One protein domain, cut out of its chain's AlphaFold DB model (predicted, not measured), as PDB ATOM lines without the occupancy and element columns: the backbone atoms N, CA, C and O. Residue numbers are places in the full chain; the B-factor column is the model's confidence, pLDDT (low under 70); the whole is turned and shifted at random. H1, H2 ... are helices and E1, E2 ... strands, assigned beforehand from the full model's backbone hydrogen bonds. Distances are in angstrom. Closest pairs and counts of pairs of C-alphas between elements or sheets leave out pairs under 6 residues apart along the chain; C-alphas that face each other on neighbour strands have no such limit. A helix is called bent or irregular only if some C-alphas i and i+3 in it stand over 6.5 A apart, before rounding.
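Overview. This is residues 165 to 319 of the 325 residues of an uncharacterized protein of Candidatus Amesbacteria bacterium RIFCSPLOWO2_01_FULL_47_33 (UniProt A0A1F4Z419). A twisted sheet of five antiparallel strands has a helix on each face: H5 covers one face and runs along the strands, while H4 packs on the opposite face with its residues 226 to 233. At the E4 edge of the sheet H2 packs on E4, H3 makes a corner with H2, and H1 packs on H4. The printed part has 155 residues, with five named helices and five named strands in the order H1 H2 H3 H4 E1 E2 E3 E4 H5 E5; across the sheet the order is E4 E3 E2 E1 E5. The class is mixed, helices and strands, and the whole is compact, with a radius of gyration of the C-alphas of 15.1 A and spans of 43 by 40 by 32 A.

Along the chain. H1, residues 165 to 172, begins at C-alpha 165 at (-59.694, 28.784, 19.288) and is 10.2 A long. H2, residues 193 to 203, measures 14.7 A and is neither bent nor irregular, but only just: C-alphas 198 and 201 are 6.3 A apart. H3, residues 205 to 211, measures 10.7 A and is only just irregular, with C-alphas 206 and 209 at 6.9 A. H4, residues 219 to 234, is the longest helix at 22.4 A and ends at C-alpha 234 at (-41.513, 37.430, 20.557). The strands E1, residues 241 to 248, E2, residues 254 to 260, E3, residues 264 to 270, and E4, residues 278 to 284, measure 20.3, 19.3, 19.6 and 17.9 A. H5, residues 288 to 299, measures 16.7 A. E5, residues 316 to 318, measures 6.3 A and ends at C-alpha 318 at (-27.340, 35.781, 15.382).

Arrangement. E1 to E4 form a meander, each strand the antiparallel neighbour of the one before, with three hairpins, E1 and E2, E2 and E3, E3 and E4. N 245 and O 257 of E1 and E2 are 2.8 A apart, N 266 and O 258 of E3 and E2 2.7 A, and N 265 and O 283 of E4 and E3 2.8 A, each within hydrogen-bond range. The edge strand E5 is the antiparallel neighbour of E1, with N 318 and O 246 at 2.8 A, within hydrogen-bond range; the other edge strand is E4. H5 is on the sheet at a height over the sheet of 8.8 A, over E2 and E1, and on the local plane its line stands at 3 degrees to E1; its closest C-alphas to E1 are those of Glu 288 and Gly 243, 6.0 A apart. H4 is on the sheet, on the opposite face from H5; its closest C-alphas to E3 are those of Ile 233 and Gly 268, 7.0 A apart. H1 touches H4 at a steep tilt of 58 degrees, the same way, with the C-alphas of Ala 170 and Ile 223 closest at 5.5 A. H2 is on the sheet at E4, where the C-alphas of Ser 193 and Val 280 are closest at 5.5 A. H2 and H3 touch only at the corner, where the C-alphas of Arg 202 and Asn 208 are closest at 4.7 A; H3 only grazes the sheet with residues 209 to 211. H4 and H5 are apart. In H1, H4 and H5 every O i to N i+4 pair is within hydrogen-bond range; in H2 it is 4 of 7, and in H3 0 of 3, beside 2 of 4 O i to N i+3 pairs.

Size, cuts and confidence. The two C-alphas farthest apart are those of Pro 216 and Ser 314, at 43.0 A. The printed part has no cut. The links from H1 to H2, 20 residues, and from H5 to E5, 16 residues, are long; in the first, residues 176 to 177 pair with residues 191 to 192, antiparallel. The mean pLDDT of the printed part is 89.7, and residues 212 to 215 and 302 to 306 are under 70.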
ATOM      1  N   LYS A 165     -60.781  28.170  20.051       94.94
ATOM      2  CA  LYS A 165     -59.694  28.784  19.288       94.94
ATOM      3  C   LYS A 165     -58.500  29.165  20.160       94.94
ATOM      4  O   LYS A 165     -57.376  29.064  19.684       94.94
ATOM      5  N   LEU A 166     -58.718  29.571  21.413       96.19
ATOM      6  CA  LEU A 166     -57.633  29.940  22.326       96.19
ATOM      7  C   LEU A 166     -56.831  28.713  22.758       96.19
ATOM      8  O   LEU A 166     -55.604  28.750  22.745       96.19
ATOM      9  N   LEU A 167     -57.514  27.610  23.074       96.81
ATOM     10  CA  LEU A 167     -56.854  26.346  23.402       96.81
ATOM     11  C   LEU A 167     -56.072  25.806  22.201       96.81
ATOM     12  O   LEU A 167     -54.914  25.414  22.340       96.81
ATOM     13  N   ILE A 168     -56.683  25.822  21.016       96.31
ATOM     14  CA  ILE A 168     -56.039  25.379  19.778       96.31
ATOM     15  C   ILE A 168     -54.802  26.229  19.470       96.31
ATOM     16  O   ILE A 168     -53.744  25.673  19.178       96.31
ATOM     17  N   ALA A 169     -54.915  27.557  19.560       95.44
ATOM     18  CA  ALA A 169     -53.794  28.463  19.337       95.44
ATOM     19  C   ALA A 169     -52.667  28.211  20.346       95.44
ATOM     20  O   ALA A 169     -51.517  28.075  19.938       95.44
ATOM     21  N   ALA A 170     -53.001  28.051  21.632       97.44
ATOM     22  CA  ALA A 170     -52.024  27.710  22.658       97.44
ATOM     23  C   ALA A 170     -51.318  26.388  22.332       97.44
ATOM     24  O   ALA A 170     -50.096  26.351  22.304       97.44
ATOM     25  N   LEU A 171     -52.043  25.315  21.997       97.31
ATOM     26  CA  LEU A 171     -51.436  24.035  21.608       97.31
ATOM     27  C   LEU A 171     -50.536  24.160  20.366       97.31
ATOM     28  O   LEU A 171     -49.501  23.499  20.299       97.31
ATOM     29  N   ALA A 172     -50.908  25.004  19.401       95.81
ATOM     30  CA  ALA A 172     -50.150  25.229  18.170       95.81
ATOM     31  C   ALA A 172     -48.859  26.048  18.374       95.81
ATOM     32  O   ALA A 172     -47.927  25.913  17.578       95.81
ATOM     33  N   SER A 173     -48.776  26.849  19.442       97.00
ATOM     34  CA  SER A 173     -47.554  27.557  19.853       97.00
ATOM     35  C   SER A 173     -46.453  26.623  20.357       97.00
ATOM     36  O   SER A 173     -45.296  27.030  20.459       97.00
ATOM     37  N   TRP A 174     -46.789  25.369  20.667       97.06
ATOM     38  CA  TRP A 174     -45.821  24.366  21.089       97.06
ATOM     39  C   TRP A 174     -45.378  23.490  19.920       97.06
ATOM     40  O   TRP A 174     -46.172  23.049  19.088       97.06
ATOM     41  N   GLY A 175     -44.077  23.224  19.879       94.94
ATOM     42  CA  GLY A 175     -43.462  22.330  18.916       94.94
ATOM     43  C   GLY A 175     -43.619  20.872  19.334       94.94
ATOM     44  O   GLY A 175     -44.601  20.469  19.966       94.94
ATOM     45  N   LYS A 176     -42.632  20.060  18.961       92.94
ATOM     46  CA  LYS A 176     -42.597  18.641  19.310       92.94
ATOM     47  C   LYS A 176     -41.517  18.360  20.350       92.94
ATOM     48  O   LYS A 176     -40.458  18.980  20.300       92.94
ATOM     49  N   ALA A 177     -41.755  17.402  21.241       91.69
ATOM     50  CA  ALA A 177     -40.783  16.883  22.207       91.69
ATOM     51  C   ALA A 177     -40.958  15.367  22.398       91.69
ATOM     52  O   ALA A 177     -42.021  14.823  22.085       91.69
ATOM     53  N   PRO A 178     -39.937  14.660  22.912       90.31
ATOM     54  CA  PRO A 178     -40.146  13.346  23.505       90.31
ATOM     55  C   PRO A 178     -41.139  13.418  24.676       90.31
ATOM     56  O   PRO A 178     -41.254  14.466  25.316       90.31
ATOM     57  N   ASN A 179     -41.830  12.317  24.978       88.88
ATOM     58  CA  ASN A 179     -42.682  12.247  26.172       88.88
ATOM     59  C   ASN A 179     -41.844  12.163  27.464       88.88
ATOM     60  O   ASN A 179     -40.610  12.183  27.436       88.88
ATOM     61  N   SER A 180     -42.500  12.078  28.622       84.94
ATOM     62  CA  SER A 180     -41.813  12.002  29.918       84.94
ATOM     63  C   SER A 180     -40.955  10.746  30.102       84.94
ATOM     64  O   SER A 180     -39.993  10.804  30.867       84.94
ATOM     65  N   ALA A 181     -41.229   9.673  29.349       84.81
ATOM     66  CA  ALA A 181     -40.415   8.458  29.281       84.81
ATOM     67  C   ALA A 181     -39.256   8.543  28.261       84.81
ATOM     68  O   ALA A 181     -38.431   7.636  28.182       84.81
ATOM     69  N   GLY A 182     -39.157   9.630  27.487       84.06
ATOM     70  CA  GLY A 182     -38.118   9.826  26.472       84.06
ATOM     71  C   GLY A 182     -38.438   9.225  25.098       84.06
ATOM     72  O   GLY A 182     -37.586   9.240  24.206       84.06
ATOM     73  N   GLU A 183     -39.656   8.733  24.885       87.50
ATOM     74  CA  GLU A 183     -40.095   8.172  23.610       87.50
ATOM     75  C   GLU A 183     -40.375   9.278  22.587       87.50
ATOM     76  O   GLU A 183     -40.875  10.353  22.921       87.50
ATOM     77  N   LYS A 184     -40.100   9.005  21.307       84.75
ATOM     78  CA  LYS A 184     -40.306   9.953  20.194       84.75
ATOM     79  C   LYS A 184     -41.584   9.675  19.386       84.75
ATOM     80  O   LYS A 184     -41.725  10.205  18.286       84.75
ATOM     81  N   GLY A 185     -42.503   8.864  19.912       81.38
ATOM     82  CA  GLY A 185     -43.767   8.518  19.253       81.38
ATOM     83  C   GLY A 185     -43.599   7.757  17.931       81.38
ATOM     84  O   GLY A 185     -42.497   7.357  17.542       81.38
ATOM     85  N   GLU A 186     -44.711   7.552  17.222       78.81
ATOM     86  CA  GLU A 186     -44.704   6.864  15.927       78.81
ATOM     87  C   GLU A 186     -43.806   7.593  14.916       78.81
ATOM     88  O   GLU A 186     -43.861   8.815  14.763       78.81
ATOM     89  N   LYS A 187     -42.956   6.827  14.218       80.75
ATOM     90  CA  LYS A 187     -41.994   7.326  13.215       80.75
ATOM     91  C   LYS A 187     -40.980   8.356  13.748       80.75
ATOM     92  O   LYS A 187     -40.304   9.001  12.953       80.75
ATOM     93  N   GLY A 188     -40.856   8.512  15.069       81.44
ATOM     94  CA  GLY A 188     -39.901   9.434  15.689       81.44
ATOM     95  C   GLY A 188     -40.280  10.920  15.607       81.44
ATOM     96  O   GLY A 188     -39.411  11.768  15.813       81.44
ATOM     97  N   GLY A 189     -41.542  11.245  15.299       84.38
ATOM     98  CA  GLY A 189     -42.015  12.623  15.082       84.38
ATOM     99  C   GLY A 189     -42.232  13.470  16.345       84.38
ATOM    100  O   GLY A 189     -42.418  14.683  16.243       84.38
ATOM    101  N   GLY A 190     -42.184  12.860  17.529       91.75
ATOM    102  CA  GLY A 190     -42.423  13.508  18.819       91.75
ATOM    103  C   GLY A 190     -43.900  13.807  19.112       91.75
ATOM    104  O   GLY A 190     -44.772  13.748  18.243       91.75
ATOM    105  N   PHE A 191     -44.170  14.160  20.364       93.38
ATOM    106  CA  PHE A 191     -45.481  14.544  20.896       93.38
ATOM    107  C   PHE A 191     -45.593  16.065  20.998       93.38
ATOM    108  O   PHE A 191     -44.572  16.751  20.951       93.38
ATOM    109  N   ASN A 192     -46.799  16.625  21.126       95.56
ATOM    110  CA  ASN A 192     -46.931  18.071  21.351       95.56
ATOM    111  C   ASN A 192     -46.252  18.492  22.672       95.56
ATOM    112  O   ASN A 192     -46.665  18.061  23.749       95.56
ATOM    113  N   SER A 193     -45.245  19.369  22.603       94.88
ATOM    114  CA  SER A 193     -44.452  19.771  23.772       94.88
ATOM    115  C   SER A 193     -45.283  20.427  24.874       94.88
ATOM    116  O   SER A 193     -44.942  20.278  26.042       94.88
ATOM    117  N   GLY A 194     -46.371  21.124  24.541       96.00
ATOM    118  CA  GLY A 194     -47.245  21.769  25.520       96.00
ATOM    119  C   GLY A 194     -48.021  20.752  26.346       96.00
ATOM    120  O   GLY A 194     -48.088  20.882  27.567       96.00
ATOM    121  N   ILE A 195     -48.520  19.694  25.700       96.06
ATOM    122  CA  ILE A 195     -49.164  18.564  26.384       96.06
ATOM    123  C   ILE A 195     -48.169  17.895  27.337       96.06
ATOM    124  O   ILE A 195     -48.476  17.704  28.514       96.06
ATOM    125  N   ILE A 196     -46.954  17.609  26.861       94.12
ATOM    126  CA  ILE A 196     -45.920  16.952  27.671       94.12
ATOM    127  C   ILE A 196     -45.498  17.826  28.854       94.12
ATOM    128  O   ILE A 196     -45.559  17.406  30.010       94.12
ATOM    129  N   HIS A 197     -45.069  19.056  28.574       92.38
ATOM    130  CA  HIS A 197     -44.533  19.936  29.599       92.38
ATOM    131  C   HIS A 197     -45.621  20.325  30.588       92.38
ATOM    132  O   HIS A 197     -45.407  20.180  31.786       92.38
ATOM    133  N   TYR A 198     -46.783  20.792  30.136       93.44
ATOM    134  CA  TYR A 198     -47.787  21.314  31.052       93.44
ATOM    135  C   TYR A 198     -48.615  20.210  31.720       93.44
ATOM    136  O   TYR A 198     -48.805  20.252  32.933       93.44
ATOM    137  N   PHE A 199     -49.086  19.209  30.981       93.88
ATOM    138  CA  PHE A 199     -49.990  18.204  31.539       93.88
ATOM    139  C   PHE A 199     -49.221  16.979  32.031       93.88
ATOM    140  O   PHE A 199     -49.279  16.651  33.215       93.88
ATOM    141  N   GLU A 200     -48.464  16.312  31.158       93.00
ATOM    142  CA  GLU A 200     -47.846  15.014  31.474       93.00
ATOM    143  C   GLU A 200     -46.844  15.095  32.627       93.00
ATOM    144  O   GLU A 200     -46.867  14.269  33.538       93.00
ATOM    145  N   TYR A 201     -46.004  16.129  32.668       91.00
ATOM    146  CA  TYR A 201     -45.039  16.288  33.758       91.00
ATOM    147  C   TYR A 201     -45.684  16.523  35.127       91.00
ATOM    148  O   TYR A 201     -45.039  16.245  36.134       91.00
ATOM    149  N   ARG A 202     -46.936  16.994  35.193       88.56
ATOM    150  CA  ARG A 202     -47.689  17.095  36.456       88.56
ATOM    151  C   ARG A 202     -48.236  15.748  36.934       88.56
ATOM    152  O   ARG A 202     -48.607  15.625  38.098       88.56
ATOM    153  N   ALA A 203     -48.283  14.755  36.051       89.19
ATOM    154  CA  ALA A 203     -48.602  13.369  36.374       89.19
ATOM    155  C   ALA A 203     -47.350  12.494  36.569       89.19
ATOM    156  O   ALA A 203     -47.475  11.331  36.936       89.19
ATOM    157  N   ASN A 204     -46.149  13.034  36.341       88.50
ATOM    158  CA  ASN A 204     -44.894  12.299  36.465       88.50
ATOM    159  C   ASN A 204     -44.140  12.718  37.747       88.50
ATOM    160  O   ASN A 204     -43.692  13.867  37.826       88.50
ATOM    161  N   PRO A 205     -43.913  11.812  38.719       83.50
ATOM    162  CA  PRO A 205     -43.252  12.142  39.985       83.50
ATOM    163  C   PRO A 205     -41.852  12.754  39.833       83.50
ATOM    164  O   PRO A 205     -41.494  13.675  40.567       83.50
ATOM    165  N   GLU A 206     -41.070  12.300  38.851       84.81
ATOM    166  CA  GLU A 206     -39.703  12.782  38.617       84.81
ATOM    167  C   GLU A 206     -39.666  14.184  37.997       84.81
ATOM    168  O   GLU A 206     -38.657  14.891  38.082       84.81
ATOM    169  N   LYS A 207     -40.748  14.594  37.327       84.56
ATOM    170  CA  LYS A 207     -40.832  15.884  36.627       84.56
ATOM    171  C   LYS A 207     -41.718  16.893  37.347       84.56
ATOM    172  O   LYS A 207     -41.511  18.092  37.160       84.56
ATOM    173  N   ASN A 208     -42.636  16.456  38.207       81.25
ATOM    174  CA  ASN A 208     -43.601  17.340  38.855       81.25
ATOM    175  C   ASN A 208     -42.967  18.351  39.818       81.25
ATOM    176  O   ASN A 208     -43.538  19.412  40.057       81.25
ATOM    177  N   GLY A 209     -41.746  18.096  40.302       76.12
ATOM    178  CA  GLY A 209     -40.980  19.081  41.076       76.12
ATOM    179  C   GLY A 209     -40.845  20.444  40.377       76.12
ATOM    180  O   GLY A 209     -40.729  21.467  41.046       76.12
ATOM    181  N   ARG A 210     -40.966  20.483  39.040       78.38
ATOM    182  CA  ARG A 210     -41.009  21.710  38.224       78.38
ATOM    183  C   ARG A 210     -42.212  22.617  38.515       78.38
ATOM    184  O   ARG A 210     -42.169  23.799  38.194       78.38
ATOM    185  N   TYR A 211     -43.266  22.078  39.125       75.94
ATOM    186  CA  TYR A 211     -44.551  22.745  39.345       75.94
ATOM    187  C   TYR A 211     -44.881  22.958  40.821       75.94
ATOM    188  O   TYR A 211     -46.014  23.308  41.138       75.94
ATOM    189  N   LYS A 212     -43.895  22.805  41.718       64.94
ATOM    190  CA  LYS A 212     -44.079  22.718  43.180       64.94
ATOM    191  C   LYS A 212     -44.795  23.912  43.847       64.94
ATOM    192  O   LYS A 212     -45.184  23.787  44.994       64.94
ATOM    193  N   ASN A 213     -45.037  25.022  43.148       62.56
ATOM    194  CA  ASN A 213     -45.769  26.194  43.661       62.56
ATOM    195  C   ASN A 213     -46.767  26.784  42.645       62.56
ATOM    196  O   ASN A 213     -47.120  27.959  42.733       62.56
ATOM    197  N   GLN A 214     -47.165  26.024  41.624       69.38
ATOM    198  CA  GLN A 214     -48.108  26.513  40.617       69.38
ATOM    199  C   GLN A 214     -49.543  26.127  40.983       69.38
ATOM    200  O   GLN A 214     -49.770  25.093  41.611       69.38
ATOM    201  N   SER A 215     -50.507  26.959  40.574       66.25
ATOM    202  CA  SER A 215     -51.937  26.655  40.693       66.25
ATOM    203  C   SER A 215     -52.265  25.275  40.102       66.25
ATOM    204  O   SER A 215     -51.541  24.812  39.207       66.25
ATOM    205  N   PRO A 216     -53.357  24.628  40.561       79.19
ATOM    206  CA  PRO A 216     -53.817  23.367  39.996       79.19
ATOM    207  C   PRO A 216     -53.888  23.420  38.468       79.19
ATOM    208  O   PRO A 216     -54.152  24.465  37.865       79.19
ATOM    209  N   MET A 217     -53.620  22.275  37.847       90.50
ATOM    210  CA  MET A 217     -53.673  22.123  36.397       90.50
ATOM    211  C   MET A 217     -55.055  22.538  35.877       90.50
ATOM    212  O   MET A 217     -56.063  22.075  36.396       90.50
ATOM    213  N   SER A 218     -55.099  23.401  34.862       93.75
ATOM    214  CA  SER A 218     -56.337  23.856  34.211       93.75
ATOM    215  C   SER A 218     -56.070  24.235  32.757       93.75
ATOM    216  O   SER A 218     -54.926  24.510  32.377       93.75
ATOM    217  N   VAL A 219     -57.119  24.269  31.934       95.94
ATOM    218  CA  VAL A 219     -57.006  24.684  30.529       95.94
ATOM    219  C   VAL A 219     -56.693  26.180  30.424       95.94
ATOM    220  O   VAL A 219     -55.823  26.567  29.645       95.94
ATOM    221  N   ASP A 220     -57.319  27.022  31.251       95.94
ATOM    222  CA  ASP A 220     -57.003  28.459  31.295       95.94
ATOM    223  C   ASP A 220     -55.582  28.720  31.796       95.94
ATOM    224  O   ASP A 220     -54.869  29.559  31.242       95.94
ATOM    225  N   GLY A 221     -55.132  27.948  32.790       94.88
ATOM    226  CA  GLY A 221     -53.750  27.985  33.247       94.88
ATOM    227  C   GLY A 221     -52.763  27.640  32.130       94.88
ATOM    228  O   GLY A 221     -51.729  28.296  32.020       94.88
ATOM    229  N   PHE A 222     -53.075  26.657  31.278       96.12
ATOM    230  CA  PHE A 222     -52.249  26.306  30.121       96.12
ATOM    231  C   PHE A 222     -52.203  27.428  29.076       96.12
ATOM    232  O   PHE A 222     -51.121  27.765  28.585       96.12
ATOM    233  N   ILE A 223     -53.353  28.030  28.759       97.00
ATOM    234  CA  ILE A 223     -53.449  29.136  27.796       97.00
ATOM    235  C   ILE A 223     -52.650  30.342  28.296       97.00
ATOM    236  O   ILE A 223     -51.784  30.834  27.579       97.00
ATOM    237  N   GLY A 224     -52.873  30.774  29.542       95.81
ATOM    238  CA  GLY A 224     -52.152  31.905  30.130       95.81
ATOM    239  C   GLY A 224     -50.653  31.642  30.288       95.81
ATOM    240  O   GLY A 224     -49.831  32.527  30.047       95.81
ATOM    241  N   TYR A 225     -50.271  30.408  30.639       93.81
ATOM    242  CA  TYR A 225     -48.866  30.001  30.678       93.81
ATOM    243  C   TYR A 225     -48.220  30.103  29.295       93.81
ATOM    244  O   TYR A 225     -47.137  30.668  29.176       93.81
ATOM    245  N   THR A 226     -48.897  29.612  28.256       96.88
ATOM    246  CA  THR A 226     -48.400  29.641  26.876       96.88
ATOM    247  C   THR A 226     -48.292  31.065  26.333       96.88
ATOM    248  O   THR A 226     -47.250  31.413  25.786       96.88
ATOM    249  N   ASP A 227     -49.312  31.905  26.532       97.00
ATOM    250  CA  ASP A 227     -49.307  33.317  26.116       97.00
ATOM    251  C   ASP A 227     -48.118  34.076  26.721       97.00
ATOM    252  O   ASP A 227     -47.371  34.744  26.007       97.00
ATOM    253  N   ARG A 228     -47.857  33.891  28.021       95.25
ATOM    254  CA  ARG A 228     -46.689  34.490  28.682       95.25
ATOM    255  C   ARG A 228     -45.371  34.071  28.027       95.25
ATOM    256  O   ARG A 228     -44.526  34.925  27.779       95.25
ATOM    257  N   LEU A 229     -45.185  32.774  27.775       95.69
ATOM    258  CA  LEU A 229     -43.950  32.263  27.171       95.69
ATOM    259  C   LEU A 229     -43.774  32.773  25.738       95.69
ATOM    260  O   LEU A 229     -42.668  33.135  25.350       95.69
ATOM    261  N   MET A 230     -44.855  32.836  24.960       96.19
ATOM    262  CA  MET A 230     -44.800  33.345  23.591       96.19
ATOM    263  C   MET A 230     -44.441  34.827  23.544       96.19
ATOM    264  O   MET A 230     -43.590  35.196  22.744       96.19
ATOM    265  N   ARG A 231     -44.974  35.660  24.448       95.19
ATOM    266  CA  ARG A 231     -44.566  37.074  24.548       95.19
ATOM    267  C   ARG A 231     -43.071  37.234  24.828       95.19
ATOM    268  O   ARG A 231     -42.446  38.128  24.271       95.19
ATOM    269  N   GLN A 232     -42.496  36.357  25.652       95.31
ATOM    270  CA  GLN A 232     -41.054  36.343  25.930       95.31
ATOM    271  C   GLN A 232     -40.237  35.899  24.706       95.31
ATOM    272  O   GLN A 232     -39.172  36.447  24.448       95.31
ATOM    273  N   ILE A 233     -40.737  34.938  23.921       95.12
ATOM    274  CA  ILE A 233     -40.104  34.521  22.658       95.12
ATOM    275  C   ILE A 233     -40.172  35.628  21.598       95.12
ATOM    276  O   ILE A 233     -39.213  35.821  20.857       95.12
ATOM    277  N   GLU A 234     -41.297  36.338  21.514       93.38
ATOM    278  CA  GLU A 234     -41.513  37.430  20.557       93.38
ATOM    279  C   GLU A 234     -40.744  38.705  20.939       93.38
ATOM    280  O   GLU A 234     -40.384  39.483  20.058       93.38
ATOM    281  N   ASN A 235     -40.449  38.898  22.229       93.75
ATOM    282  CA  ASN A 235     -39.653  40.010  22.744       93.75
ATOM    283  C   ASN A 235     -38.507  39.521  23.660       93.75
ATOM    284  O   ASN A 235     -38.550  39.730  24.877       93.75
ATOM    285  N   PRO A 236     -37.460  38.884  23.100       92.50
ATOM    286  CA  PRO A 236     -36.396  38.240  23.874       92.50
ATOM    287  C   PRO A 236     -35.412  39.221  24.535       92.50
ATOM    288  O   PRO A 236     -34.453  38.786  25.169       92.50
ATOM    289  N   THR A 237     -35.625  40.528  24.382       91.50
ATOM    290  CA  THR A 237     -34.833  41.613  24.987       91.50
ATOM    291  C   THR A 237     -35.629  42.419  26.020       91.50
ATOM    292  O   THR A 237     -35.192  43.493  26.428       91.50
ATOM    293  N   GLY A 238     -36.807  41.930  26.427       90.44
ATOM    294  CA  GLY A 238     -37.647  42.578  27.435       90.44
ATOM    295  C   GLY A 238     -37.053  42.562  28.849       90.44
ATOM    296  O   GLY A 238     -36.199  41.742  29.173       90.44
ATOM    297  N   ASP A 239     -37.563  43.447  29.712       90.56
ATOM    298  CA  ASP A 239     -37.074  43.651  31.088       90.56
ATOM    299  C   ASP A 239     -37.163  42.400  31.981       90.56
ATOM    300  O   ASP A 239     -36.462  42.284  32.985       90.56
ATOM    301  N   ASP A 240     -38.049  41.458  31.653       92.00
ATOM    302  CA  ASP A 240     -38.223  40.210  32.389       92.00
ATOM    303  C   ASP A 240     -37.296  39.084  31.908       92.00
ATOM    304  O   ASP A 240     -37.411  37.957  32.404       92.00
ATOM    305  N   ILE A 241     -36.377  39.376  30.983       95.19
ATOM    306  CA  ILE A 241     -35.392  38.446  30.437       95.19
ATOM    307  C   ILE A 241     -34.024  38.705  31.066       95.19
ATOM    308  O   ILE A 241     -33.494  39.808  31.004       95.19
ATOM    309  N   LEU A 242     -33.438  37.663  31.660       94.06
ATOM    310  CA  LEU A 242     -32.079  37.719  32.199       94.06
ATOM    311  C   LEU A 242     -31.061  37.590  31.066       94.06
ATOM    312  O   LEU A 242     -30.152  38.397  30.958       94.06
ATOM    313  N   GLY A 243     -31.270  36.622  30.172       94.38
ATOM    314  CA  GLY A 243     -30.417  36.444  29.006       94.38
ATOM    315  C   GLY A 243     -31.115  35.677  27.895       94.38
ATOM    316  O   GLY A 243     -31.921  34.780  28.148       94.38
ATOM    317  N   ALA A 244     -30.776  36.010  26.655       96.25
ATOM    318  CA  ALA A 244     -31.248  35.309  25.472       96.25
ATOM    319  C   ALA A 244     -30.108  35.110  24.463       96.25
ATOM    320  O   ALA A 244     -29.170  35.912  24.390       96.25
ATOM    321  N   ARG A 245     -30.165  34.007  23.718       95.81
ATOM    322  CA  ARG A 245     -29.196  33.619  22.687       95.81
ATOM    323  C   ARG A 245     -29.935  32.994  21.518       95.81
ATOM    324  O   ARG A 245     -30.784  32.124  21.717       95.81
ATOM    325  N   TYR A 246     -29.612  33.445  20.316       95.81
ATOM    326  CA  TYR A 246     -30.313  33.056  19.104       95.81
ATOM    327  C   TYR A 246     -29.354  32.390  18.137       95.81
ATOM    328  O   TYR A 246     -28.335  32.970  17.783       95.81
ATOM    329  N   LEU A 247     -29.690  31.184  17.706       95.19
ATOM    330  CA  LEU A 247     -28.883  30.393  16.796       95.19
ATOM    331  C   LEU A 247     -29.646  30.128  15.505       95.19
ATOM    332  O   LEU A 247     -30.864  29.928  15.525       95.19
ATOM    333  N   LYS A 248     -28.912  30.070  14.401       94.81
ATOM    334  CA  LYS A 248     -29.440  29.740  13.081       94.81
ATOM    335  C   LYS A 248     -28.495  28.784  12.365       94.81
ATOM    336  O   LYS A 248     -27.282  28.896  12.515       94.81
ATOM    337  N   ASP A 249     -29.050  27.835  11.621       92.69
ATOM    338  CA  ASP A 249     -28.276  26.962  10.735       92.69
ATOM    339  C   ASP A 249     -28.358  27.405   9.264       92.69
ATOM    340  O   ASP A 249     -29.151  28.275   8.882       92.69
ATOM    341  N   SER A 250     -27.532  26.787   8.418       91.12
ATOM    342  CA  SER A 250     -27.487  27.084   6.980       91.12
ATOM    343  C   SER A 250     -28.756  26.682   6.214       91.12
ATOM    344  O   SER A 250     -29.020  27.237   5.146       91.12
ATOM    345  N   ASP A 251     -29.560  25.769   6.763       89.88
ATOM    346  CA  ASP A 251     -30.826  25.303   6.190       89.88
ATOM    347  C   ASP A 251     -32.019  26.206   6.562       89.88
ATOM    348  O   ASP A 251     -33.139  25.993   6.083       89.88
ATOM    349  N   GLY A 252     -31.793  27.224   7.399       90.06
ATOM    350  CA  GLY A 252     -32.795  28.194   7.826       90.06
ATOM    351  C   GLY A 252     -33.620  27.774   9.044       90.06
ATOM    352  O   GLY A 252     -34.642  28.407   9.315       90.06
ATOM    353  N   GLN A 253     -33.211  26.739   9.782       94.25
ATOM    354  CA  GLN A 253     -33.782  26.445  11.095       94.25
ATOM    355  C   GLN A 253     -33.207  27.397  12.144       94.25
ATOM    356  O   GLN A 253     -32.046  27.805  12.082       94.25
ATOM    357  N   GLU A 254     -34.027  27.735  13.134       95.00
ATOM    358  CA  GLU A 254     -33.682  28.717  14.159       95.00
ATOM    359  C   GLU A 254     -33.968  28.166  15.553       95.00
ATOM    360  O   GLU A 254     -34.923  27.412  15.775       95.00
ATOM    361  N   ARG A 255     -33.148  28.571  16.520       95.38
ATOM    362  CA  ARG A 255     -33.290  28.211  17.927       95.38
ATOM    363  C   ARG A 255     -33.078  29.431  18.803       95.38
ATOM    364  O   ARG A 255     -32.051  30.092  18.717       95.38
ATOM    365  N   LEU A 256     -34.022  29.666  19.701       96.44
ATOM    366  CA  LEU A 256     -33.904  30.677  20.743       96.44
ATOM    367  C   LEU A 256     -33.746  29.972  22.087       96.44
ATOM    368  O   LEU A 256     -34.591  29.161  22.461       96.44
ATOM    369  N   PHE A 257     -32.695  30.307  22.822       96.75
ATOM    370  CA  PHE A 257     -32.579  30.007  24.241       96.75
ATOM    371  C   PHE A 257     -32.800  31.290  25.029       96.75
ATOM    372  O   PHE A 257     -32.188  32.310  24.723       96.75
ATOM    373  N   LEU A 258     -33.650  31.239  26.046       96.19
ATOM    374  CA  LEU A 258     -34.005  32.403  26.844       96.19
ATOM    375  C   LEU A 258     -34.140  32.004  28.308       96.19
ATOM    376  O   LEU A 258     -34.796  31.015  28.610       96.19
ATOM    377  N   VAL A 259     -33.541  32.764  29.217       97.00
ATOM    378  CA  VAL A 259     -33.735  32.621  30.662       97.00
ATOM    379  C   VAL A 259     -34.456  33.855  31.169       97.00
ATOM    380  O   VAL A 259     -33.969  34.971  31.005       97.00
ATOM    381  N   ASN A 260     -35.626  33.660  31.772       94.56
ATOM    382  CA  ASN A 260     -36.425  34.756  32.312       94.56
ATOM    383  C   ASN A 260     -36.138  35.010  33.805       94.56
ATOM    384  O   ASN A 260     -35.480  34.220  34.481       94.56
ATOM    385  N   SER A 261     -36.688  36.097  34.340       93.25
ATOM    386  CA  SER A 261     -36.575  36.516  35.745       93.25
ATOM    387  C   SER A 261     -37.183  35.528  36.750       93.25
ATOM    388  O   SER A 261     -36.918  35.613  37.946       93.25
ATOM    389  N   ARG A 262     -37.975  34.554  36.281       91.38
ATOM    390  CA  ARG A 262     -38.466  33.428  37.092       91.38
ATOM    391  C   ARG A 262     -37.516  32.233  37.078       91.38
ATOM    392  O   ARG A 262     -37.897  31.161  37.548       91.38
ATOM    393  N   HIS A 263     -36.307  32.406  36.546       93.19
ATOM    394  CA  HIS A 263     -35.322  31.346  36.381       93.19
ATOM    395  C   HIS A 263     -35.855  30.184  35.533       93.19
ATOM    396  O   HIS A 263     -35.572  29.020  35.804       93.19
ATOM    397  N   GLU A 264     -36.672  30.462  34.515       93.38
ATOM    398  CA  GLU A 264     -37.102  29.457  33.542       93.38
ATOM    399  C   GLU A 264     -36.246  29.581  32.280       93.38
ATOM    400  O   GLU A 264     -36.261  30.625  31.631       93.38
ATOM    401  N   LEU A 265     -35.540  28.509  31.911       94.94
ATOM    402  CA  LEU A 265     -34.960  28.356  30.580       94.94
ATOM    403  C   LEU A 265     -36.056  27.909  29.613       94.94
ATOM    404  O   LEU A 265     -36.590  26.803  29.728       94.94
ATOM    405  N   ILE A 266     -36.346  28.757  28.643       95.56
ATOM    406  CA  ILE A 266     -37.303  28.563  27.565       95.56
ATOM    407  C   ILE A 266     -36.507  28.318  26.289       95.56
ATOM    408  O   ILE A 266     -35.594  29.074  25.957       95.56
ATOM    409  N   ILE A 267     -36.848  27.246  25.581       96.06
ATOM    410  CA  ILE A 267     -36.236  26.901  24.301       96.06
ATOM    411  C   ILE A 267     -37.310  26.985  23.223       96.06
ATOM    412  O   ILE A 267     -38.272  26.208  23.226       96.06
ATOM    413  N   GLY A 268     -37.125  27.935  22.313       96.81
ATOM    414  CA  GLY A 268     -37.875  28.073  21.076       96.81
ATOM    415  C   GLY A 268     -37.154  27.379  19.922       96.81
ATOM    416  O   GLY A 268     -35.923  27.368  19.864       96.81
ATOM    417  N   PHE A 269     -37.908  26.807  18.991       96.12
ATOM    418  CA  PHE A 269     -37.371  26.238  17.760       96.12
ATOM    419  C   PHE A 269     -38.300  26.516  16.584       96.12
ATOM    420  O   PHE A 269     -39.520  26.437  16.735       96.12
ATOM    421  N   LYS A 270     -37.717  26.835  15.431       95.19
ATOM    422  CA  LYS A 270     -38.421  27.064  14.173       95.19
ATOM    423  C   LYS A 270     -37.796  26.171  13.114       95.19
ATOM    424  O   LYS A 270     -36.592  26.260  12.868       95.19
ATOM    425  N   ARG A 271     -38.599  25.315  12.489       92.38
ATOM    426  CA  ARG A 271     -38.169  24.582  11.290       92.38
ATOM    427  C   ARG A 271     -38.143  25.513  10.083       92.38
ATOM    428  O   ARG A 271     -38.815  26.538  10.066       92.38
ATOM    429  N   LYS A 272     -37.404  25.131   9.043       89.94
ATOM    430  CA  LYS A 272     -37.281  25.925   7.808       89.94
ATOM    431  C   LYS A 272     -38.617  26.214   7.107       89.94
ATOM    432  O   LYS A 272     -38.719  27.181   6.366       89.94
ATOM    433  N   ASP A 273     -39.612  25.356   7.312       89.06
ATOM    434  CA  ASP A 273     -40.964  25.431   6.755       89.06
ATOM    435  C   ASP A 273     -41.992  26.029   7.734       89.06
ATOM    436  O   ASP A 273     -43.187  26.018   7.455       89.06
ATOM    437  N   GLU A 274     -41.545  26.551   8.880       90.69
ATOM    438  CA  GLU A 274     -42.397  27.214   9.867       90.69
ATOM    439  C   GLU A 274     -42.173  28.730   9.871       90.69
ATOM    440  O   GLU A 274     -41.044  29.219   9.871       90.69
ATOM    441  N   ASP A 275     -43.267  29.486   9.968       89.12
ATOM    442  CA  ASP A 275     -43.215  30.953   9.968       89.12
ATOM    443  C   ASP A 275     -42.764  31.544  11.311       89.12
ATOM    444  O   ASP A 275     -42.320  32.690  11.381       89.12
ATOM    445  N   LYS A 276     -42.917  30.790  12.405       92.75
ATOM    446  CA  LYS A 276     -42.717  31.278  13.776       92.75
ATOM    447  C   LYS A 276     -42.010  30.251  14.645       92.75
ATOM    448  O   LYS A 276     -42.267  29.054  14.529       92.75
ATOM    449  N   LEU A 277     -41.190  30.744  15.574       95.94
ATOM    450  CA  LEU A 277     -40.655  29.943  16.673       95.94
ATOM    451  C   LEU A 277     -41.800  29.323  17.479       95.94
ATOM    452  O   LEU A 277     -42.767  29.997  17.833       95.94
ATOM    453  N   LYS A 278     -41.644  28.045  17.813       97.19
ATOM    454  CA  LYS A 278     -42.524  27.317  18.723       97.19
ATOM    455  C   LYS A 278     -41.779  26.927  19.983       97.19
ATOM    456  O   LYS A 278     -40.587  26.624  19.943       97.19
ATOM    457  N   ILE A 279     -42.487  26.867  21.103       97.44
ATOM    458  CA  ILE A 279     -41.913  26.430  22.376       97.44
ATOM    459  C   ILE A 279     -41.697  24.917  22.311       97.44
ATOM    460  O   ILE A 279     -42.647  24.155  22.129       97.44
ATOM    461  N   VAL A 280     -40.458  24.456  22.476       95.62
ATOM    462  CA  VAL A 280     -40.145  23.017  22.475       95.62
ATOM    463  C   VAL A 280     -39.786  22.486  23.851       95.62
ATOM    464  O   VAL A 280     -39.958  21.293  24.097       95.62
ATOM    465  N   THR A 281     -39.298  23.337  24.757       93.56
ATOM    466  CA  THR A 281     -38.894  22.932  26.107       93.56
ATOM    467  C   THR A 281     -38.933  24.111  27.073       93.56
ATOM    468  O   THR A 281     -38.534  25.218  26.724       93.56
ATOM    469  N   VAL A 282     -39.355  23.842  28.314       92.88
ATOM    470  CA  VAL A 282     -39.178  24.745  29.460       92.88
ATOM    471  C   VAL A 282     -38.558  23.991  30.641       92.88
ATOM    472  O   VAL A 282     -39.017  22.895  30.999       92.88
ATOM    473  N   VAL A 283     -37.514  24.569  31.239       91.06
ATOM    474  CA  VAL A 283     -36.784  24.026  32.394       91.06
ATOM    475  C   VAL A 283     -36.703  25.091  33.495       91.06
ATOM    476  O   VAL A 283     -36.068  26.118  33.278       91.06
ATOM    477  N   PRO A 284     -37.323  24.888  34.669       90.19
ATOM    478  CA  PRO A 284     -37.239  25.841  35.776       90.19
ATOM    479  C   PRO A 284     -35.919  25.725  36.552       90.19
ATOM    480  O   PRO A 284     -35.225  24.710  36.471       90.19
ATOM    481  N   GLY A 285     -35.613  26.745  37.356       89.50
ATOM    482  CA  GLY A 285     -34.423  26.803  38.210       89.50
ATOM    483  C   GLY A 285     -33.120  26.943  37.424       89.50
ATOM    484  O   GLY A 285     -32.138  26.287  37.757       89.50
ATOM    485  N   GLN A 286     -33.134  27.704  36.333       92.56
ATOM    486  CA  GLN A 286     -31.993  27.937  35.452       92.56
ATOM    487  C   GLN A 286     -31.530  29.398  35.531       92.56
ATOM    488  O   GLN A 286     -32.298  30.302  35.860       92.56
ATOM    489  N   ASP A 287     -30.262  29.624  35.223       91.56
ATOM    490  CA  ASP A 287     -29.590  30.923  35.254       91.56
ATOM    491  C   ASP A 287     -28.853  31.196  33.929       91.56
ATOM    492  O   ASP A 287     -28.868  30.376  33.005       91.56
ATOM    493  N   GLU A 288     -28.190  32.347  33.825       90.44
ATOM    494  CA  GLU A 288     -27.402  32.700  32.637       90.44
ATOM    495  C   GLU A 288     -26.245  31.721  32.379       90.44
ATOM    496  O   GLU A 288     -25.937  31.414  31.229       90.44
ATOM    497  N   ASN A 289     -25.649  31.135  33.421       91.69
ATOM    498  CA  ASN A 289     -24.611  30.116  33.240       91.69
ATOM    499  C   ASN A 289     -25.172  28.861  32.550       91.69
ATOM    500  O   ASN A 289     -24.528  28.262  31.683       91.69
ATOM    501  N   SER A 290     -26.393  28.463  32.916       89.25
ATOM    502  CA  SER A 290     -27.114  27.353  32.291       89.25
ATOM    503  C   SER A 290     -27.418  27.647  30.820       89.25
ATOM    504  O   SER A 290     -27.295  26.751  29.980       89.25
ATOM    505  N   LEU A 291     -27.766  28.898  30.501       92.50
ATOM    506  CA  LEU A 291     -27.945  29.379  29.130       92.50
ATOM    507  C   LEU A 291     -26.653  29.241  28.318       92.50
ATOM    508  O   LEU A 291     -26.662  28.600  27.267       92.50
ATOM    509  N   GLU A 292     -25.533  29.772  28.815       91.44
ATOM    510  CA  GLU A 292     -24.246  29.690  28.119       91.44
ATOM    511  C   GLU A 292     -23.814  28.248  27.863       91.44
ATOM    512  O   GLU A 292     -23.342  27.915  26.775       91.44
ATOM    513  N   LYS A 293     -23.986  27.375  28.861       92.06
ATOM    514  CA  LYS A 293     -23.677  25.954  28.716       92.06
ATOM    515  C   LYS A 293     -24.515  25.317  27.609       92.06
ATOM    516  O   LYS A 293     -23.971  24.600  26.779       92.06
ATOM    517  N   ARG A 294     -25.822  25.595  27.569       90.38
ATOM    518  CA  ARG A 294     -26.728  25.047  26.549       90.38
ATOM    519  C   ARG A 294     -26.355  25.486  25.142       90.38
ATOM    520  O   ARG A 294     -26.382  24.658  24.242       90.38
ATOM    521  N   VAL A 295     -25.972  26.745  24.973       91.06
ATOM    522  CA  VAL A 295     -25.523  27.274  23.682       91.06
ATOM    523  C   VAL A 295     -24.207  26.629  23.250       91.06
ATOM    524  O   VAL A 295     -24.099  26.176  22.115       91.06
ATOM    525  N   LYS A 296     -23.237  26.498  24.165       90.50
ATOM    526  CA  LYS A 296     -21.967  25.801  23.893       90.50
ATOM    527  C   LYS A 296     -22.188  24.340  23.497       90.50
ATOM    528  O   LYS A 296     -21.590  23.890  22.526       90.50
ATOM    529  N   ASP A 297     -23.052  23.627  24.221       88.88
ATOM    530  CA  ASP A 297     -23.419  22.242  23.904       88.88
ATOM    531  C   ASP A 297     -24.091  22.153  22.522       88.88
ATOM    532  O   ASP A 297     -23.808  21.233  21.760       88.88
ATOM    533  N   GLU A 298     -24.959  23.117  22.182       88.06
ATOM    534  CA  GLU A 298     -25.658  23.158  20.895       88.06
ATOM    535  C   GLU A 298     -24.690  23.322  19.715       88.06
ATOM    536  O   GLU A 298     -24.821  22.615  18.720       88.06
ATOM    537  N   MET A 299     -23.699  24.206  19.854       87.44
ATOM    538  CA  MET A 299     -22.695  24.507  18.825       87.44
ATOM    539  C   MET A 299     -21.543  23.488  18.767       87.44
ATOM    540  O   MET A 299     -20.670  23.592  17.902       87.44
ATOM    541  N   ALA A 300     -21.499  22.518  19.685       85.62
ATOM    542  CA  ALA A 300     -20.416  21.546  19.746       85.62
ATOM    543  C   ALA A 300     -20.416  20.610  18.515       85.62
ATOM    544  O   ALA A 300     -21.468  20.084  18.129       85.62
ATOM    545  N   PRO A 301     -19.243  20.325  17.910       74.25
ATOM    546  CA  PRO A 301     -19.144  19.389  16.795       74.25
ATOM    547  C   PRO A 301     -19.673  18.001  17.177       74.25
ATOM    548  O   PRO A 301     -19.270  17.434  18.191       74.25
ATOM    549  N   GLY A 302     -20.544  17.430  16.344       67.38
ATOM    550  CA  GLY A 302     -21.091  16.089  16.572       67.38
ATOM    551  C   GLY A 302     -22.274  16.030  17.539       67.38
ATOM    552  O   GLY A 302     -22.668  14.931  17.921       67.38
ATOM    553  N   ASN A 303     -22.870  17.168  17.909       66.25
ATOM    554  CA  ASN A 303     -24.147  17.183  18.614       66.25
ATOM    555  C   ASN A 303     -25.243  16.568  17.709       66.25
ATOM    556  O   ASN A 303     -25.699  17.168  16.741       66.25
ATOM    557  N   ASP A 304     -25.554  15.298  17.980       57.81
ATOM    558  CA  ASP A 304     -26.409  14.344  17.257       57.81
ATOM    559  C   ASP A 304     -27.358  14.896  16.165       57.81
ATOM    560  O   ASP A 304     -28.518  15.255  16.424       57.81
ATOM    561  N   LYS A 305     -26.934  14.766  14.898       53.97
ATOM    562  CA  LYS A 305     -27.835  14.721  13.734       53.97
ATOM    563  C   LYS A 305     -28.830  13.565  13.935       53.97
ATOM    564  O   LYS A 305     -28.451  12.401  13.862       53.97
ATOM    565  N   GLY A 306     -30.097  13.865  14.235       59.84
ATOM    566  CA  GLY A 306     -31.141  12.857  14.521       59.84
ATOM    567  C   GLY A 306     -31.882  13.045  15.852       59.84
ATOM    568  O   GLY A 306     -32.814  12.296  16.182       59.84
ATOM    569  N   ARG A 307     -31.514  14.064  16.635       76.25
ATOM    570  CA  ARG A 307     -32.361  14.551  17.729       76.25
ATOM    571  C   ARG A 307     -33.583  15.282  17.184       76.25
ATOM    572  O   ARG A 307     -33.567  15.873  16.107       76.25
ATOM    573  N   LEU A 308     -34.672  15.207  17.943       83.44
ATOM    574  CA  LEU A 308     -35.870  15.968  17.624       83.44
ATOM    575  C   LEU A 308     -35.520  17.460  17.710       83.44
ATOM    576  O   LEU A 308     -34.913  17.881  18.693       83.44
ATOM    577  N   ASN A 309     -35.906  18.232  16.695       86.44
ATOM    578  CA  ASN A 309     -35.583  19.655  16.585       86.44
ATOM    579  C   ASN A 309     -34.065  19.930  16.543       86.44
ATOM    580  O   ASN A 309     -33.613  20.889  17.141       86.44
ATOM    581  N   ALA A 310     -33.232  19.091  15.929       87.69
ATOM    582  CA  ALA A 310     -31.810  19.422  15.802       87.69
ATOM    583  C   ALA A 310     -31.597  20.589  14.820       87.69
ATOM    584  O   ALA A 310     -32.231  20.618  13.762       87.69
ATOM    585  N   LEU A 311     -30.688  21.508  15.156       88.31
ATOM    586  CA  LEU A 311     -30.075  22.371  14.149       88.31
ATOM    587  C   LEU A 311     -29.187  21.520  13.224       88.31
ATOM    588  O   LEU A 311     -28.682  20.465  13.615       88.31
ATOM    589  N   GLY A 312     -29.069  21.956  11.976       85.62
ATOM    590  CA  GLY A 312     -28.281  21.334  10.923       85.62
ATOM    591  C   GLY A 312     -26.799  21.694  11.010       85.62
ATOM    592  O   GLY A 312     -26.204  21.752  12.085       85.62
ATOM    593  N   GLU A 313     -26.172  21.891   9.854       84.69
ATOM    594  CA  GLU A 313     -24.760  22.270   9.772       84.69
ATOM    595  C   GLU A 313     -24.562  23.790   9.834       84.69
ATOM    596  O   GLU A 313     -25.484  24.566   9.588       84.69
ATOM    597  N   SER A 314     -23.324  24.207  10.119       86.62
ATOM    598  CA  SER A 314     -22.911  25.618  10.118       86.62
ATOM    599  C   SER A 314     -23.780  26.503  11.016       86.62
ATOM    600  O   SER A 314     -24.340  27.499  10.568       86.62
ATOM    601  N   ILE A 315     -23.894  26.116  12.287       90.44
ATOM    602  CA  ILE A 315     -24.636  26.871  13.297       90.44
ATOM    603  C   ILE A 315     -23.887  28.165  13.619       90.44
ATOM    604  O   ILE A 315     -22.729  28.129  14.042       90.44
ATOM    605  N   GLU A 316     -24.572  29.292  13.476       92.38
ATOM    606  CA  GLU A 316     -24.086  30.612  13.864       92.38
ATOM    607  C   GLU A 316     -24.988  31.246  14.923       92.38
ATOM    608  O   GLU A 316     -26.196  31.001  14.975       92.38
ATOM    609  N   GLU A 317     -24.391  32.069  15.783       92.69
ATOM    610  CA  GLU A 317     -25.141  32.928  16.692       92.69
ATOM    611  C   GLU A 317     -25.512  34.228  15.973       92.69
ATOM    612  O   GLU A 317     -24.655  34.907  15.404       92.69
ATOM    613  N   VAL A 318     -26.796  34.577  16.009       90.62
ATOM    614  CA  VAL A 318     -27.340  35.781  15.382       90.62
ATOM    615  C   VAL A 318     -27.625  36.819  16.459       90.62
ATOM    616  O   VAL A 318     -28.165  36.513  17.524       90.62
ATOM    617  N   SER A 319     -27.277  38.072  16.176       82.31
ATOM    618  CA  SER A 319     -27.542  39.174  17.096       82.31
ATOM    619  C   SER A 319     -29.047  39.385  17.290       82.31
ATOM    620  O   SER A 319     -29.797  39.488  16.323       82.31
TER     621      SER A 319